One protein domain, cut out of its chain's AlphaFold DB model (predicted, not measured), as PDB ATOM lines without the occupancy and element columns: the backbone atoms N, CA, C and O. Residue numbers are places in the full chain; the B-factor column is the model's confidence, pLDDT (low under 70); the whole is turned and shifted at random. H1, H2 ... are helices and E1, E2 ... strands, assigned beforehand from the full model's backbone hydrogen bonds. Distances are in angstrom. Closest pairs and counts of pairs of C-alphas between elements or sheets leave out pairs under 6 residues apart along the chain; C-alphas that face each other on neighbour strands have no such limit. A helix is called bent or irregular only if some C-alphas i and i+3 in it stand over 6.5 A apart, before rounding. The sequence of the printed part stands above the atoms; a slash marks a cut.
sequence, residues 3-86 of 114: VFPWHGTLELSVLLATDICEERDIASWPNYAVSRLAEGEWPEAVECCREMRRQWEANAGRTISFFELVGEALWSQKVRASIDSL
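Overview. This is residues 3 to 86 of the 114 residues of an uncharacterized protein of Ralstonia pickettii (UniProt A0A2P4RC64). Two long helices, H2 and H3, fold back on each other as a helical hairpin that opens like a V from the turn between them, with the short strand E1 next to H2 on the open side. From E1 a long loop, residues 12 to 33, reaches far out and makes the length of the whole before the chain returns through the one-turn helix H1; beyond H3 the short helix H4 turns off, and residues 76 to 82 stick out there. The printed part has 84 residues, with one named strand and four named helices in the order E1, H1, H2, H3, H4, and the class is mostly helix. It is only just compact, close to loose, with a radius of gyration of the C-alphas of 14.2 A and spans of 42 by 29 by 24 A.

Arrangement. Residues 3 to 4 pair antiparallel with residues 9 to 10 of E1, residues 9 to 11, which pairs with no named strand. The closest C-alphas of E1 and H1, residues 34 to 37, are those of Glu 11 and Ser 35, 5.8 A apart. The closest C-alphas of E1 and H2, residues 43 to 58, are those of Thr 9 and Cys 49, 5.5 A apart. H1 and H2 are apart. H2 and H3, residues 60 to 74, form a helical hairpin and run opposite ways at a shallow tilt of 31 degrees. They touch with residues 52 to 56 of H2 and 62 to 66 of H3 alone, closest at the C-alphas of Trp 56 and Arg 62, 6.1 A. H3 and H4, residues 77 to 84, are close but not clearly touching, with the C-alphas of Leu 74 and Arg 80 closest at 6.7 A; their lines, at 71 degrees, are only just about perpendicular. E1 is apart from H3 and H4. In H4 every O i to N i+4 pair is within hydrogen-bond range, against 10 of 12 in H2 and 9 of 11 in H3; H1 is too short for such a pair.

Along the chain. E1 begins at C-alpha 9, (242.586, 211.923, 305.019). H1 is 5.1 A long. H2 begins at C-alpha 43, (236.140, 219.570, 310.152), and is 23.9 A long; H3 is 22.7 A long. Both are irregular: C-alphas 44 and 47 are 7.2 A apart, and C-alphas 61 and 64 are 7.3 A apart. H4 measures 10.2 A and ends at C-alpha 84, (247.028, 233.556, 293.991).

Size, cuts and confidence. The two C-alphas farthest apart are those of Thr 18 and Ala 58, 42.4 A. The printed part has no cut. The link from E1 to H1, 22 residues, is long; the links H1 to H2, H2 to H3 and H3 to H4 are tight. The mean pLDDT of the printed part is 92.0, and one printed residue, Gly 40, is under 70.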
ATOM      1  N   VAL A   3     246.768 213.139 299.546       95.06
ATOM      2  CA  VAL A   3     245.475 212.469 299.414       95.06
ATOM      3  C   VAL A   3     245.696 211.025 299.823       95.06
ATOM      4  O   VAL A   3     246.464 210.317 299.182       95.06
ATOM      5  N   PHE A   4     245.045 210.584 300.895       94.56
ATOM      6  CA  PHE A   4     245.262 209.250 301.449       94.56
ATOM      7  C   PHE A   4     243.921 208.530 301.611       94.56
ATOM      8  O   PHE A   4     243.364 208.490 302.713       94.56
ATOM      9  N   PRO A   5     243.364 207.946 300.531       94.75
ATOM     10  CA  PRO A   5     242.065 207.273 300.576       94.75
ATOM     11  C   PRO A   5     242.003 206.142 301.610       94.75
ATOM     12  O   PRO A   5     240.994 205.989 302.292       94.75
ATOM     13  N   TRP A   6     243.103 205.410 301.798       94.62
ATOM     14  CA  TRP A   6     243.212 204.324 302.781       94.62
ATOM     15  C   TRP A   6     243.236 204.802 304.238       94.62
ATOM     16  O   TRP A   6     242.822 204.069 305.136       94.62
ATOM     17  N   HIS A   7     243.681 206.033 304.490       92.81
ATOM     18  CA  HIS A   7     243.567 206.668 305.804       92.81
ATOM     19  C   HIS A   7     242.281 207.483 305.946       92.81
ATOM     20  O   HIS A   7     241.876 207.785 307.066       92.81
ATOM     21  N   GLY A   8     241.605 207.784 304.833       93.75
ATOM     22  CA  GLY A   8     240.495 208.723 304.807       93.75
ATOM     23  C   GLY A   8     240.958 210.099 305.255       93.75
ATOM     24  O   GLY A   8     240.356 210.668 306.157       93.75
ATOM     25  N   THR A   9     242.053 210.601 304.682       92.56
ATOM     26  CA  THR A   9     242.586 211.923 305.019       92.56
ATOM     27  C   THR A   9     242.991 212.714 303.784       92.56
ATOM     28  O   THR A   9     243.377 212.173 302.742       92.56
ATOM     29  N   LEU A  10     242.892 214.029 303.938       92.69
ATOM     30  CA  LEU A  10     243.449 215.044 303.063       92.69
ATOM     31  C   LEU A  10     244.416 215.878 303.902       92.69
ATOM     32  O   LEU A  10     244.087 216.255 305.026       92.69
ATOM     33  N   GLU A  11     245.603 216.149 303.373       93.00
ATOM     34  CA  GLU A  11     246.657 216.848 304.106       93.00
ATOM     35  C   GLU A  11     247.268 217.971 303.260       93.00
ATOM     36  O   GLU A  11     247.531 217.809 302.066       93.00
ATOM     37  N   LEU A  12     247.529 219.119 303.879       93.06
ATOM     38  CA  LEU A  12     248.297 220.204 303.287       93.06
ATOM     39  C   LEU A  12     249.711 220.180 303.852       93.06
ATOM     40  O   LEU A  12     249.896 220.155 305.064       93.06
ATOM     41  N   SER A  13     250.690 220.243 302.960       94.38
ATOM     42  CA  SER A  13     252.096 220.464 303.288       94.38
ATOM     43  C   SER A  13     252.564 221.683 302.511       94.38
ATOM     44  O   SER A  13     252.126 221.887 301.373       94.38
ATOM     45  N   VAL A  14     253.442 222.476 303.114       93.94
ATOM     46  CA  VAL A  14     254.005 223.682 302.502       93.94
ATOM     47  C   VAL A  14     255.526 223.583 302.545       93.94
ATOM     48  O   VAL A  14     256.084 223.066 303.507       93.94
ATOM     49  N   LEU A  15     256.189 224.070 301.502       94.94
ATOM     50  CA  LEU A  15     257.628 224.296 301.507       94.94
ATOM     51  C   LEU A  15     257.865 225.788 301.308       94.94
ATOM     52  O   LEU A  15     257.391 226.365 300.327       94.94
ATOM     53  N   LEU A  16     258.530 226.428 302.266       94.00
ATOM     54  CA  LEU A  16     258.873 227.843 302.186       94.00
ATOM     55  C   LEU A  16     260.241 228.002 301.524       94.00
ATOM     56  O   LEU A  16     261.134 227.190 301.730       94.00
ATOM     57  N   ALA A  17     260.450 229.106 300.803       91.94
ATOM     58  CA  ALA A  17     261.732 229.394 300.142       91.94
ATOM     59  C   ALA A  17     262.926 229.513 301.115       91.94
ATOM     60  O   ALA A  17     264.080 229.508 300.699       91.94
ATOM     61  N   THR A  18     262.651 229.669 302.411       92.69
ATOM     62  CA  THR A  18     263.653 229.727 303.481       92.69
ATOM     63  C   THR A  18     263.925 228.374 304.139       92.69
ATOM     64  O   THR A  18     264.827 228.293 304.971       92.69
ATOM     65  N   ASP A  19     263.138 227.342 303.829       94.38
ATOM     66  CA  ASP A  19     263.316 226.007 304.398       94.38
ATOM     67  C   ASP A  19     264.569 225.346 303.801       94.38
ATOM     68  O   ASP A  19     264.853 225.461 302.610       94.38
ATOM     69  N   ILE A  20     265.338 224.648 304.641       92.19
ATOM     70  CA  ILE A  20     266.559 223.938 304.235       92.19
ATOM     71  C   ILE A  20     266.295 222.437 304.353       92.19
ATOM     72  O   ILE A  20     266.478 221.847 305.418       92.19
ATOM     73  N   CYS A  21     265.841 221.824 303.263       92.69
ATOM     74  CA  CYS A  21     265.576 220.389 303.166       92.69
ATOM     75  C   CYS A  21     265.586 219.916 301.704       92.69
ATOM     76  O   CYS A  21     265.641 220.720 300.775       92.69
ATOM     77  N   GLU A  22     265.512 218.603 301.496       91.50
ATOM     78  CA  GLU A  22     265.373 218.013 300.163       91.50
ATOM     79  C   GLU A  22     263.941 218.204 299.640       91.50
ATOM     80  O   GLU A  22     262.993 217.616 300.160       91.50
ATOM     81  N   GLU A  23     263.766 218.987 298.573       88.06
ATOM     82  CA  GLU A  23     262.436 219.303 298.022       88.06
ATOM     83  C   GLU A  23     261.635 218.052 297.638       88.06
ATOM     84  O   GLU A  23     260.418 218.010 297.772       88.06
ATOM     85  N   ARG A  24     262.302 216.995 297.169       86.12
ATOM     86  CA  ARG A  24     261.619 215.770 296.728       86.12
ATOM     87  C   ARG A  24     261.201 214.858 297.875       86.12
ATOM     88  O   ARG A  24     260.367 213.980 297.663       86.12
ATOM     89  N   ASP A  25     261.762 215.051 299.062       90.50
ATOM     90  CA  ASP A  25     261.419 214.278 300.247       90.50
ATOM     91  C   ASP A  25     260.351 215.011 301.066       90.50
ATOM     92  O   ASP A  25     260.606 215.578 302.122       90.50
ATOM     93  N   ILE A  26     259.121 215.019 300.545       91.56
ATOM     94  CA  ILE A  26     257.999 215.796 301.103       91.56
ATOM     95  C   ILE A  26     257.741 215.475 302.583       91.56
ATOM     96  O   ILE A  26     257.345 216.353 303.347       91.56
ATOM     97  N   ALA A  27     257.967 214.228 302.999       90.06
ATOM     98  CA  ALA A  27     257.760 213.797 304.378       90.06
ATOM     99  C   ALA A  27     258.781 214.391 305.368       90.06
ATOM    100  O   ALA A  27     258.504 214.404 306.567       90.06
ATOM    101  N   SER A  28     259.934 214.887 304.898       92.25
ATOM    102  CA  SER A  28     260.933 215.560 305.739       92.25
ATOM    103  C   SER A  28     260.826 217.085 305.733       92.25
ATOM    104  O   SER A  28     261.598 217.753 306.425       92.25
ATOM    105  N   TRP A  29     259.862 217.656 305.003       94.75
ATOM    106  CA  TRP A  29     259.646 219.101 304.988       94.75
ATOM    107  C   TRP A  29     259.289 219.634 306.386       94.75
ATOM    108  O   TRP A  29     258.454 219.034 307.071       94.75
ATOM    109  N   PRO A  30     259.823 220.803 306.795       94.38
ATOM    110  CA  PRO A  30     259.509 221.405 308.094       94.38
ATOM    111  C   PRO A  30     258.012 221.642 308.326       94.38
ATOM    112  O   PRO A  30     257.532 221.500 309.448       94.38
ATOM    113  N   ASN A  31     257.269 221.966 307.262       93.31
ATOM    114  CA  ASN A  31     255.828 222.222 307.305       93.31
ATOM    115  C   ASN A  31     255.024 221.094 306.623       93.31
ATOM    116  O   ASN A  31     254.037 221.343 305.919       93.31
ATOM    117  N   TYR A  32     255.456 219.840 306.805       93.69
ATOM    118  CA  TYR A  32     254.711 218.653 306.382       93.69
ATOM    119  C   TYR A  32     253.409 218.489 307.182       93.69
ATOM    120  O   TYR A  32     253.398 218.631 308.404       93.69
ATOM    121  N   ALA A  33     252.309 218.172 306.487       91.19
ATOM    122  CA  ALA A  33     250.986 217.930 307.067       91.19
ATOM    123  C   ALA A  33     250.536 219.031 308.051       91.19
ATOM    124  O   ALA A  33     249.899 218.747 309.069       91.19
ATOM    125  N   VAL A  34     250.848 220.299 307.747       90.88
ATOM    126  CA  VAL A  34     250.511 221.466 308.578       90.88
ATOM    127  C   VAL A  34     249.011 221.542 308.882       90.88
ATOM    128  O   VAL A  34     248.634 221.866 310.008       90.88
ATOM    129  N   SER A  35     248.155 221.121 307.940       85.56
ATOM    130  CA  SER A  35     246.699 221.048 308.148       85.56
ATOM    131  C   SER A  35     246.298 220.125 309.299       85.56
ATOM    132  O   SER A  35     245.269 220.326 309.932       85.56
ATOM    133  N   ARG A  36     247.100 219.092 309.574       80.81
ATOM    134  CA  ARG A  36     246.842 218.095 310.614       80.81
ATOM    135  C   ARG A  36     247.599 218.404 311.900       80.81
ATOM    136  O   ARG A  36     247.034 218.306 312.981       80.81
ATOM    137  N   LEU A  37     248.878 218.753 311.784       75.56
ATOM    138  CA  LEU A  37     249.775 218.887 312.930       75.56
ATOM    139  C   LEU A  37     249.711 220.266 313.599       75.56
ATOM    140  O   LEU A  37     250.057 220.371 314.773       75.56
ATOM    141  N   ALA A  38     249.271 221.304 312.880       70.44
ATOM    142  CA  ALA A  38     249.289 222.681 313.377       70.44
ATOM    143  C   ALA A  38     247.933 223.397 313.270       70.44
ATOM    144  O   ALA A  38     247.554 224.095 314.207       70.44
ATOM    145  N   GLU A  39     247.187 223.226 312.173       72.00
ATOM    146  CA  GLU A  39     245.915 223.944 311.961       72.00
ATOM    147  C   GLU A  39     244.702 223.295 312.648       72.00
ATOM    148  O   GLU A  39     243.652 223.925 312.741       72.00
ATOM    149  N   GLY A  40     244.848 222.077 313.182       66.19
ATOM    150  CA  GLY A  40     243.797 221.415 313.961       66.19
ATOM    151  C   GLY A  40     242.791 220.603 313.139       66.19
ATOM    152  O   GLY A  40     241.649 220.459 313.569       66.19
ATOM    153  N   GLU A  41     243.231 220.043 312.005       75.00
ATOM    154  CA  GLU A  41     242.410 219.305 311.034       75.00
ATOM    155  C   GLU A  41     241.349 220.188 310.352       75.00
ATOM    156  O   GLU A  41     241.172 221.361 310.674       75.00
ATOM    157  N   TRP A  42     240.652 219.644 309.352       86.56
ATOM    158  CA  TRP A  42     239.600 220.358 308.620       86.56
ATOM    159  C   TRP A  42     238.249 219.679 308.865       86.56
ATOM    160  O   TRP A  42     237.917 218.720 308.156       86.56
ATOM    161  N   PRO A  43     237.452 220.142 309.848       88.25
ATOM    162  CA  PRO A  43     236.140 219.570 310.152       88.25
ATOM    163  C   PRO A  43     235.224 219.478 308.926       88.25
ATOM    164  O   PRO A  43     234.493 218.504 308.754       88.25
ATOM    165  N   GLU A  44     235.307 220.457 308.027       88.94
ATOM    166  CA  GLU A  44     234.535 220.518 306.789       88.94
ATOM    167  C   GLU A  44     234.891 219.391 305.806       88.94
ATOM    168  O   GLU A  44     234.069 219.021 304.967       88.94
ATOM    169  N   ALA A  45     236.094 218.820 305.907       90.19
ATOM    170  CA  ALA A  45     236.557 217.740 305.044       90.19
ATOM    171  C   ALA A  45     236.192 216.342 305.572       90.19
ATOM    172  O   ALA A  45     236.321 215.376 304.818       90.19
ATOM    173  N   VAL A  46     235.723 216.208 306.820       91.56
ATOM    174  CA  VAL A  46     235.506 214.908 307.490       91.56
ATOM    175  C   VAL A  46     234.572 214.001 306.694       91.56
ATOM    176  O   VAL A  46     234.909 212.851 306.415       91.56
ATOM    177  N   GLU A  47     233.415 214.513 306.274       94.88
ATOM    178  CA  GLU A  47     232.436 213.718 305.525       94.88
ATOM    179  C   GLU A  47     232.952 213.321 304.136       94.88
ATOM    180  O   GLU A  47     232.773 212.180 303.707       94.88
ATOM    181  N   CYS A  48     233.664 214.231 303.463       94.12
ATOM    182  CA  CYS A  48     234.304 213.952 302.178       94.12
ATOM    183  C   CYS A  48     235.363 212.849 302.314       94.12
ATOM    184  O   CYS A  48     235.373 211.884 301.551       94.12
ATOM    185  N   CYS A  49     236.212 212.952 303.335       94.88
ATOM    186  CA  CYS A  49     237.270 211.995 303.615       94.88
ATOM    187  C   CYS A  49     236.723 210.613 304.006       94.88
ATOM    188  O   CYS A  49     237.243 209.587 303.562       94.88
ATOM    189  N   ARG A  50     235.631 210.578 304.783       96.38
ATOM    190  CA  ARG A  50     234.916 209.343 305.131       96.38
ATOM    191  C   ARG A  50     234.351 208.652 303.893       96.38
ATOM    192  O   ARG A  50     234.503 207.440 303.749       96.38
ATOM    193  N   GLU A  51     233.728 209.410 302.994       97.31
ATOM    194  CA  GLU A  51     233.179 208.864 301.751       97.31
ATOM    195  C   GLU A  51     234.280 208.389 300.794       97.31
ATOM    196  O   GLU A  51     234.173 207.296 300.237       97.31
ATOM    197  N   MET A  52     235.368 209.152 300.655       97.00
ATOM    198  CA  MET A  52     236.554 208.745 299.894       97.00
ATOM    199  C   MET A  52     237.080 207.393 300.384       97.00
ATOM    200  O   MET A  52     237.264 206.474 299.583       97.00
ATOM    201  N   ARG A  53     237.243 207.236 301.703       97.62
ATOM    202  CA  ARG A  53     237.682 205.973 302.300       97.62
ATOM    203  C   ARG A  53     236.704 204.837 302.031       97.62
ATOM    204  O   ARG A  53     237.127 203.775 301.593       97.62
ATOM    205  N   ARG A  54     235.402 205.063 302.222       98.25
ATOM    206  CA  ARG A  54     234.368 204.052 301.948       98.25
ATOM    207  C   ARG A  54     234.418 203.569 300.494       98.25
ATOM    208  O   ARG A  54     234.279 202.378 300.224       98.25
ATOM    209  N   GLN A  55     234.606 204.484 299.544       97.88
ATOM    210  CA  GLN A  55     234.718 204.135 298.127       97.88
ATOM    211  C   GLN A  55     236.023 203.414 297.794       97.88
ATOM    212  O   GLN A  55     236.013 202.513 296.953       97.88
ATOM    213  N   TRP A  56     237.123 203.777 298.452       97.56
ATOM    214  CA  TRP A  56     238.393 203.071 298.326       97.56
ATOM    215  C   TRP A  56     238.320 201.649 298.897       97.56
ATOM    216  O   TRP A  56     238.729 200.708 298.226       97.56
ATOM    217  N   GLU A  57     237.715 201.460 300.073       97.81
ATOM    218  CA  GLU A  57     237.497 200.134 300.676       97.81
ATOM    219  C   GLU A  57     236.650 199.226 299.766       97.81
ATOM    220  O   GLU A  57     236.872 198.018 299.709       97.81
ATOM    221  N   ALA A  58     235.714 199.803 299.002       97.81
ATOM    222  CA  ALA A  58     234.927 199.071 298.010       97.81
ATOM    223  C   ALA A  58     235.713 198.738 296.725       97.81
ATOM    224  O   ALA A  58     235.431 197.729 296.080       97.81
ATOM    225  N   ASN A  59     236.659 199.591 296.319       97.25
ATOM    226  CA  ASN A  59     237.535 199.364 295.172       97.25
ATOM    227  C   ASN A  59     238.812 200.213 295.280       97.25
ATOM    228  O   ASN A  59     238.829 201.381 294.877       97.25
ATOM    229  N   ALA A  60     239.905 199.592 295.726       94.56
ATOM    230  CA  ALA A  60     241.201 200.254 295.856       94.56
ATOM    231  C   ALA A  60     241.762 200.754 294.509       94.56
ATOM    232  O   ALA A  60     242.571 201.674 294.482       94.56
ATOM    233  N   GLY A  61     241.284 200.227 293.374       94.50
ATOM    234  CA  GLY A  61     241.628 200.725 292.039       94.50
ATOM    235  C   GLY A  61     241.167 202.162 291.759       94.50
ATOM    236  O   GLY A  61     241.558 202.733 290.748       94.50
ATOM    237  N   ARG A  62     240.364 202.771 292.645       94.44
ATOM    238  CA  ARG A  62     239.935 204.178 292.550       94.44
ATOM    239  C   ARG A  62     240.976 205.187 293.034       94.44
ATOM    240  O   ARG A  62     240.738 206.379 292.882       94.44
ATOM    241  N   THR A  63     242.102 204.746 293.606       94.94
ATOM    242  CA  THR A  63     243.143 205.632 294.161       94.94
ATOM    243  C   THR A  63     243.512 206.776 293.213       94.94
ATOM    244  O   THR A  63     243.427 207.937 293.604       94.94
ATOM    245  N   ILE A  64     243.820 206.458 291.950       95.31
ATOM    246  CA  ILE A  64     244.207 207.459 290.944       95.31
ATOM    247  C   ILE A  64     243.083 208.475 290.704       95.31
ATOM    248  O   ILE A  64     243.345 209.674 290.672       95.31
ATOM    249  N   SER A  65     241.827 208.029 290.633       95.56
ATOM    250  CA  SER A  65     240.684 208.927 290.436       95.56
ATOM    251  C   SER A  65     240.525 209.940 291.571       95.56
ATOM    252  O   SER A  65     240.095 211.063 291.331       95.56
ATOM    253  N   PHE A  66     240.889 209.591 292.810       96.56
ATOM    254  CA  PHE A  66     240.892 210.569 293.902       96.56
ATOM    255  C   PHE A  66     241.988 211.621 293.727       96.56
ATOM    256  O   PHE A  66     241.746 212.797 293.999       96.56
ATOM    257  N   PHE A  67     243.168 211.228 293.242       96.38
ATOM    258  CA  PHE A  67     244.246 212.173 292.941       96.38
ATOM    259  C   PHE A  67     243.855 213.134 291.819       96.38
ATOM    260  O   PHE A  67     244.059 214.340 291.956       96.38
ATOM    261  N   GLU A  68     243.232 212.621 290.759       95.25
ATOM    262  CA  GLU A  68     242.710 213.419 289.644       95.25
ATOM    263  C   GLU A  68     241.633 214.403 290.114       95.25
ATOM    264  O   GLU A  68     241.753 215.600 289.865       95.25
ATOM    265  N   LEU A  69     240.633 213.941 290.874       94.94
ATOM    266  CA  LEU A  69     239.553 214.796 291.384       94.94
ATOM    267  C   LEU A  69     240.062 215.915 292.298       94.94
ATOM    268  O   LEU A  69     239.606 217.055 292.206       94.94
ATOM    269  N   VAL A  70     241.011 215.616 293.190       94.88
ATOM    270  CA  VAL A  70     241.633 216.651 294.031       94.88
ATOM    271  C   VAL A  70     242.473 217.596 293.173       94.88
ATOM    272  O   VAL A  70     242.404 218.810 293.365       94.88
ATOM    273  N   GLY A  71     243.213 217.063 292.198       95.12
ATOM    274  CA  GLY A  71     243.935 217.843 291.194       95.12
ATOM    275  C   GLY A  71     243.031 218.853 290.489       95.12
ATOM    276  O   GLY A  71     243.347 220.041 290.459       95.12
ATOM    277  N   GLU A  72     241.866 218.421 290.004       93.31
ATOM    278  CA  GLU A  72     240.846 219.286 289.404       93.31
ATOM    279  C   GLU A  72     240.290 220.320 290.392       93.31
ATOM    280  O   GLU A  72     240.169 221.502 290.061       93.31
ATOM    281  N   ALA A  73     239.978 219.909 291.625       93.19
ATOM    282  CA  ALA A  73     239.429 220.800 292.645       93.19
ATOM    283  C   ALA A  73     240.385 221.958 292.988       93.19
ATOM    284  O   ALA A  73     239.933 223.087 293.222       93.19
ATOM    285  N   LEU A  74     241.700 221.713 292.950       93.25
ATOM    286  CA  LEU A  74     242.732 222.739 293.141       93.25
ATOM    287  C   LEU A  74     242.713 223.815 292.042       93.25
ATOM    288  O   LEU A  74     243.138 224.947 292.276       93.25
ATOM    289  N   TRP A  75     242.152 223.507 290.869       90.94
ATOM    290  CA  TRP A  75     241.954 224.461 289.775       90.94
ATOM    291  C   TRP A  75     240.637 225.232 289.842       90.94
ATOM    292  O   TRP A  75     240.441 226.162 289.052       90.94
ATOM    293  N   SER A  76     239.752 224.910 290.789       93.62
ATOM    294  CA  SER A  76     238.528 225.683 291.000       93.62
ATOM    295  C   SER A  76     238.844 227.157 291.275       93.62
ATOM    296  O   SER A  76     239.845 227.500 291.911       93.62
ATOM    297  N   GLN A  77     237.967 228.058 290.821       94.31
ATOM    298  CA  GLN A  77     238.176 229.506 290.947       94.31
ATOM    299  C   GLN A  77     238.453 229.935 292.395       94.31
ATOM    300  O   GLN A  77     239.316 230.776 292.634       94.31
ATOM    301  N   LYS A  78     237.742 229.342 293.362       93.81
ATOM    302  CA  LYS A  78     237.879 229.670 294.785       93.81
ATOM    303  C   LYS A  78     239.252 229.280 295.337       93.81
ATOM    304  O   LYS A  78     239.887 230.086 296.017       93.81
ATOM    305  N   VAL A  79     239.719 228.069 295.033       92.56
ATOM    306  CA  VAL A  79     241.025 227.591 295.507       92.56
ATOM    307  C   VAL A  79     242.145 228.378 294.839       92.56
ATOM    308  O   VAL A  79     243.030 228.888 295.519       92.56
ATOM    309  N   ARG A  80     242.039 228.595 293.527       91.81
ATOM    310  CA  ARG A  80     242.980 229.430 292.782       91.81
ATOM    311  C   ARG A  80     243.104 230.841 293.332       91.81
ATOM    312  O   ARG A  80     244.218 231.292 293.540       91.81
ATOM    313  N   ALA A  81     241.987 231.525 293.577       93.62
ATOM    314  CA  ALA A  81     242.013 232.877 294.129       93.62
ATOM    315  C   ALA A  81     242.721 232.917 295.492       93.62
ATOM    316  O   ALA A  81     243.446 233.865 295.782       93.62
ATOM    317  N   SER A  82     242.558 231.862 296.298       92.56
ATOM    318  CA  SER A  82     243.245 231.727 297.585       92.56
ATOM    319  C   SER A  82     244.754 231.537 297.390       92.56
ATOM    320  O   SER A  82     245.542 232.256 297.993       92.56
ATOM    321  N   ILE A  83     245.167 230.643 296.488       91.62
ATOM    322  CA  ILE A  83     246.585 230.403 296.161       91.62
ATOM    323  C   ILE A  83     247.240 231.651 295.552       91.62
ATOM    324  O   ILE A  83     248.368 231.992 295.897       91.62
ATOM    325  N   ASP A  84     246.536 232.351 294.663       90.62
ATOM    326  CA  ASP A  84     247.028 233.556 293.991       90.62
ATOM    327  C   ASP A  84     247.181 234.747 294.957       90.62
ATOM    328  O   ASP A  84     247.900 235.690 294.638       90.62
ATOM    329  N   SER A  85     246.562 234.692 296.145       93.81
ATOM    330  CA  SER A  85     246.725 235.704 297.200       93.81
ATOM    331  C   SER A  85     247.989 235.530 298.054       93.81
ATOM    332  O   SER A  85     248.328 236.422 298.833       93.81
ATOM    333  N   LEU A  86     248.689 234.399 297.924       91.75
ATOM    334  CA  LEU A  86     249.901 234.107 298.686       91.75
ATOM    335  C   LEU A  86     251.120 234.848 298.112       91.75
ATOM    336  O   LEU A  86     251.224 235.065 296.903       91.75
TER     337      LEU A  86